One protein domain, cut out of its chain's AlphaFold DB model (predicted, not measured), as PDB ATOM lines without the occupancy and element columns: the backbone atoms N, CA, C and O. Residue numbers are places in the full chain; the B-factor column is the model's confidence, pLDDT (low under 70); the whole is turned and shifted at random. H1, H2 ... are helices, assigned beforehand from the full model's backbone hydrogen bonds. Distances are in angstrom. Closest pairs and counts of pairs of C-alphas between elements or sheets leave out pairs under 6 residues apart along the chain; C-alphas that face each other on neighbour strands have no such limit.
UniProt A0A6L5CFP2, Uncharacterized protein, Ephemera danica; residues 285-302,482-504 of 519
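AT A GLANCE: This is residues 285 to 302 and 482 to 504 of the 519 residues of an uncharacterized protein of Ephemera danica (UniProt A0A6L5CFP2). One long helix, H1, has two short helices across one side of it: H2 packs on residues 294 to 298, and H3 stands beside H2, running the opposite way. Residues 493 to 498 stick out. The printed part has 41 residues, with three named helices, H1, H2, H3 along the chain, and no named strand: all helix, compact, radius of gyration of the C-alphas 9.9 A, spans 29 by 23 by 18 A.

IN THESE COORDINATES: Find C-alpha 285 at (211.311, 227.398, 239.068); from there H1, residues 285 to 302, runs 25.6 A. H2, residues 485 to 492, runs 10.8 A, and H3, residues 497 to 502, 8.8 A to C-alpha 502 at (209.481, 239.819, 243.312).

HOW THE PARTS SIT: Look at Arg 298 and Leu 486, the closest C-alphas of H1 and H2, 6.9 A apart: the helices touch, about perpendicular at 76 degrees, H1 with residues 294 to 298 alone. H3 is close to H1 but not clearly touching, Arg 290 and Tyr 502 having the closest C-alphas, 7.7 A apart. H2 and H3 are close but not clearly touching, with the C-alphas of Ile 490 and Lys 500 closest at 6.0 A, at a shallow tilt of 26 degrees, opposite ways. In H1, H2 and H3 every O i to N i+4 pair is within hydrogen-bond range.

THE WHOLE: Residues 303 to 481 are not printed; C-alphas 302 and 482 are 19.5 A apart across this cut. The H2 to H3 link is tight. Look for pLDDT under 70 at residue 302 and residues 482 to 484.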
ATOM      1  N   LEU A 285     210.404 226.792 240.052       82.38
ATOM      2  CA  LEU A 285     211.311 227.398 239.068       82.38
ATOM      3  C   LEU A 285     211.394 228.929 239.226       82.38
ATOM      4  O   LEU A 285     212.442 229.524 238.980       82.38
ATOM      5  N   GLN A 286     210.314 229.564 239.696       82.38
ATOM      6  CA  GLN A 286     210.274 230.985 240.022       82.38
ATOM      7  C   GLN A 286     211.196 231.338 241.209       82.38
ATOM      8  O   GLN A 286     212.012 232.254 241.085       82.38
ATOM      9  N   GLN A 287     211.122 230.596 242.323       77.25
ATOM     10  CA  GLN A 287     211.975 230.785 243.511       77.25
ATOM     11  C   GLN A 287     213.453 230.507 243.200       77.25
ATOM     12  O   GLN A 287     214.314 231.313 243.560       77.25
ATOM     13  N   LEU A 288     213.746 229.429 242.466       81.31
ATOM     14  CA  LEU A 288     215.101 229.104 242.009       81.31
ATOM     15  C   LEU A 288     215.663 230.205 241.093       81.31
ATOM     16  O   LEU A 288     216.770 230.700 241.318       81.31
ATOM     17  N   SER A 289     214.868 230.677 240.124       84.94
ATOM     18  CA  SER A 289     215.245 231.810 239.265       84.94
ATOM     19  C   SER A 289     215.480 233.090 240.070       84.94
ATOM     20  O   SER A 289     216.424 233.828 239.787       84.94
ATOM     21  N   ARG A 290     214.667 233.356 241.104       85.25
ATOM     22  CA  ARG A 290     214.849 234.503 242.011       85.25
ATOM     23  C   ARG A 290     216.218 234.458 242.684       85.25
ATOM     24  O   ARG A 290     216.919 235.469 242.675       85.25
ATOM     25  N   GLY A 291     216.591 233.298 243.228       81.75
ATOM     26  CA  GLY A 291     217.888 233.066 243.864       81.75
ATOM     27  C   GLY A 291     219.045 233.298 242.893       81.75
ATOM     28  O   GLY A 291     219.913 234.129 243.165       81.75
ATOM     29  N   ALA A 292     219.008 232.659 241.719       85.12
ATOM     30  CA  ALA A 292     220.040 232.797 240.689       85.12
ATOM     31  C   ALA A 292     220.210 234.253 240.204       85.12
ATOM     32  O   ALA A 292     221.331 234.762 240.124       85.12
ATOM     33  N   ILE A 293     219.109 234.970 239.947       88.06
ATOM     34  CA  ILE A 293     219.147 236.387 239.544       88.06
ATOM     35  C   ILE A 293     219.719 237.260 240.673       88.06
ATOM     36  O   ILE A 293     220.563 238.119 240.415       88.06
ATOM     37  N   ARG A 294     219.312 237.043 241.932       86.94
ATOM     38  CA  ARG A 294     219.841 237.794 243.088       86.94
ATOM     39  C   ARG A 294     221.333 237.529 243.303       86.94
ATOM     40  O   ARG A 294     222.084 238.479 243.520       86.94
ATOM     41  N   GLN A 295     221.784 236.279 243.188       84.06
ATOM     42  CA  GLN A 295     223.205 235.906 243.227       84.06
ATOM     43  C   GLN A 295     224.005 236.598 242.113       84.06
ATOM     44  O   GLN A 295     225.032 237.211 242.403       84.06
ATOM     45  N   HIS A 296     223.511 236.597 240.870       86.56
ATOM     46  CA  HIS A 296     224.168 237.283 239.754       86.56
ATOM     47  C   HIS A 296     224.248 238.808 239.959       86.56
ATOM     48  O   HIS A 296     225.282 239.422 239.700       86.56
ATOM     49  N   ILE A 297     223.196 239.444 240.492       85.69
ATOM     50  CA  ILE A 297     223.243 240.880 240.813       85.69
ATOM     51  C   ILE A 297     224.293 241.163 241.905       85.69
ATOM     52  O   ILE A 297     225.015 242.155 241.794       85.69
ATOM     53  N   ARG A 298     224.432 240.295 242.920       83.75
ATOM     54  CA  ARG A 298     225.475 240.430 243.957       83.75
ATOM     55  C   ARG A 298     226.886 240.247 243.411       83.75
ATOM     56  O   ARG A 298     227.748 241.054 243.747       83.75
ATOM     57  N   SER A 299     227.144 239.241 242.574       82.00
ATOM     58  CA  SER A 299     228.492 239.018 242.031       82.00
ATOM     59  C   SER A 299     228.940 240.179 241.137       82.00
ATOM     60  O   SER A 299     230.099 240.587 241.198       82.00
ATOM     61  N   VAL A 300     228.014 240.813 240.409       81.56
ATOM     62  CA  VAL A 300     228.260 242.058 239.653       81.56
ATOM     63  C   VAL A 300     228.485 243.283 240.565       81.56
ATOM     64  O   VAL A 300     229.119 244.244 240.135       81.56
ATOM     65  N   GLN A 301     228.017 243.273 241.820       71.56
ATOM     66  CA  GLN A 301     228.327 244.313 242.820       71.56
ATOM     67  C   GLN A 301     229.653 244.079 243.557       71.56
ATOM     68  O   GLN A 301     230.336 245.044 243.888       71.56
ATOM     69  N   GLN A 302     229.998 242.820 243.837       62.47
ATOM     70  CA  GLN A 302     231.242 242.434 244.516       62.47
ATOM     71  C   GLN A 302     232.443 242.391 243.567       62.47
ATOM     72  O   GLN A 302     233.578 242.555 244.010       62.47
ATOM     73  N   PRO A 482     217.288 252.662 255.449       47.31
ATOM     74  CA  PRO A 482     217.893 252.881 254.137       47.31
ATOM     75  C   PRO A 482     217.815 251.622 253.246       47.31
ATOM     76  O   PRO A 482     218.008 250.502 253.726       47.31
ATOM     77  N   PRO A 483     217.560 251.763 251.930       57.25
ATOM     78  CA  PRO A 483     217.451 250.622 251.029       57.25
ATOM     79  C   PRO A 483     218.811 249.944 250.818       57.25
ATOM     80  O   PRO A 483     219.791 250.587 250.443       57.25
ATOM     81  N   SER A 484     218.851 248.619 250.987       69.12
ATOM     82  CA  SER A 484     220.061 247.820 250.767       69.12
ATOM     83  C   SER A 484     220.664 248.026 249.370       69.12
ATOM     84  O   SER A 484     219.956 248.305 248.396       69.12
ATOM     85  N   ALA A 485     221.977 247.812 249.238       72.00
ATOM     86  CA  ALA A 485     222.680 247.933 247.957       72.00
ATOM     87  C   ALA A 485     222.042 247.073 246.845       72.00
ATOM     88  O   ALA A 485     221.965 247.510 245.693       72.00
ATOM     89  N   LEU A 486     221.531 245.885 247.188       78.12
ATOM     90  CA  LEU A 486     220.804 245.008 246.268       78.12
ATOM     91  C   LEU A 486     219.460 245.622 245.836       78.12
ATOM     92  O   LEU A 486     219.178 245.689 244.641       78.12
ATOM     93  N   ASN A 487     218.662 246.148 246.775       78.00
ATOM     94  CA  ASN A 487     217.389 246.816 246.470       78.00
ATOM     95  C   ASN A 487     217.592 248.040 245.565       78.00
ATOM     96  O   ASN A 487     216.834 248.241 244.612       78.00
ATOM     97  N   THR A 488     218.636 248.826 245.830       81.25
ATOM     98  CA  THR A 488     219.033 249.979 245.015       81.25
ATOM     99  C   THR A 488     219.432 249.546 243.602       81.25
ATOM    100  O   THR A 488     218.939 250.117 242.629       81.25
ATOM    101  N   LYS A 489     220.221 248.473 243.444       83.06
ATOM    102  CA  LYS A 489     220.571 247.944 242.116       83.06
ATOM    103  C   LYS A 489     219.347 247.405 241.366       83.06
ATOM    104  O   LYS A 489     219.160 247.780 240.212       83.06
ATOM    105  N   ILE A 490     218.467 246.637 242.019       85.44
ATOM    106  CA  ILE A 490     217.192 246.160 241.444       85.44
ATOM    107  C   ILE A 490     216.335 247.338 240.946       85.44
ATOM    108  O   ILE A 490     215.758 247.264 239.861       85.44
ATOM    109  N   ASN A 491     216.288 248.453 241.686       85.50
ATOM    110  CA  ASN A 491     215.578 249.658 241.250       85.50
ATOM    111  C   ASN A 491     216.158 250.255 239.951       85.50
ATOM    112  O   ASN A 491     215.372 250.712 239.119       85.50
ATOM    113  N   THR A 492     217.483 250.214 239.744       87.50
ATOM    114  CA  THR A 492     218.142 250.753 238.531       87.50
ATOM    115  C   THR A 492     217.991 249.899 237.268       87.50
ATOM    116  O   THR A 492     218.143 250.429 236.172       87.50
ATOM    117  N   LEU A 493     217.691 248.599 237.376       87.06
ATOM    118  CA  LEU A 493     217.556 247.725 236.200       87.06
ATOM    119  C   LEU A 493     216.341 248.123 235.331       87.06
ATOM    120  O   LEU A 493     215.336 248.576 235.881       87.06
ATOM    121  N   PRO A 494     216.339 247.899 234.005       89.25
ATOM    122  CA  PRO A 494     215.196 248.183 233.125       89.25
ATOM    123  C   PRO A 494     214.070 247.125 233.227       89.25
ATOM    124  O   PRO A 494     213.471 246.732 232.232       89.25
ATOM    125  N   LEU A 495     213.786 246.634 234.438       88.06
ATOM    126  CA  LEU A 495     212.789 245.589 234.698       88.06
ATOM    127  C   LEU A 495     211.384 246.162 234.992       88.06
ATOM    128  O   LEU A 495     211.277 247.209 235.644       88.06
ATOM    129  N   PRO A 496     210.301 245.450 234.613       89.12
ATOM    130  CA  PRO A 496     208.934 245.750 235.038       89.12
ATOM    131  C   PRO A 496     208.774 245.856 236.560       89.12
ATOM    132  O   PRO A 496     209.471 245.182 237.326       89.12
ATOM    133  N   LYS A 497     207.795 246.657 237.012       85.00
ATOM    134  CA  LYS A 497     207.519 246.875 238.447       85.00
ATOM    135  C   LYS A 497     207.327 245.559 239.214       85.00
ATOM    136  O   LYS A 497     207.928 245.409 240.271       85.00
ATOM    137  N   HIS A 498     206.570 244.602 238.672       84.38
ATOM    138  CA  HIS A 498     206.312 243.317 239.337       84.38
ATOM    139  C   HIS A 498     207.592 242.479 239.534       84.38
ATOM    140  O   HIS A 498     207.808 241.971 240.630       84.38
ATOM    141  N   LEU A 499     208.509 242.422 238.555       84.44
ATOM    142  CA  LEU A 499     209.798 241.732 238.731       84.44
ATOM    143  C   LEU A 499     210.702 242.462 239.739       84.44
ATOM    144  O   LEU A 499     211.346 241.822 240.567       84.44
ATOM    145  N   LYS A 500     210.702 243.804 239.741       86.50
ATOM    146  CA  LYS A 500     211.414 244.606 240.759       86.50
ATOM    147  C   LYS A 500     210.864 244.445 242.176       86.50
ATOM    148  O   LYS A 500     211.573 244.784 243.121       86.50
ATOM    149  N   TRP A 501     209.618 244.004 242.325       81.81
ATOM    150  CA  TRP A 501     209.032 243.632 243.611       81.81
ATOM    151  C   TRP A 501     209.418 242.201 243.979       81.81
ATOM    152  O   TRP A 501     210.039 242.006 245.017       81.81
ATOM    153  N   TYR A 502     209.181 241.236 243.087       82.56
ATOM    154  CA  TYR A 502     209.481 239.819 243.312       82.56
ATOM    155  C   TYR A 502     210.957 239.535 243.658       82.56
ATOM    156  O   TYR A 502     211.254 238.652 244.456       82.56
ATOM    157  N   LEU A 503     211.903 240.310 243.112       84.31
ATOM    158  CA  LEU A 503     213.334 240.180 243.427       84.31
ATOM    159  C   LEU A 503     213.738 240.696 244.831       84.31
ATOM    160  O   LEU A 503     214.902 240.547 245.211       84.31
ATOM    161  N   LYS A 504     212.824 241.295 245.612       80.31
ATOM    162  CA  LYS A 504     213.086 241.858 246.952       80.31
ATOM    163  C   LYS A 504     212.337 241.075 248.032       80.31
ATOM    164  O   LYS A 504     211.116 240.993 247.986       80.31
TER     165      LYS A 504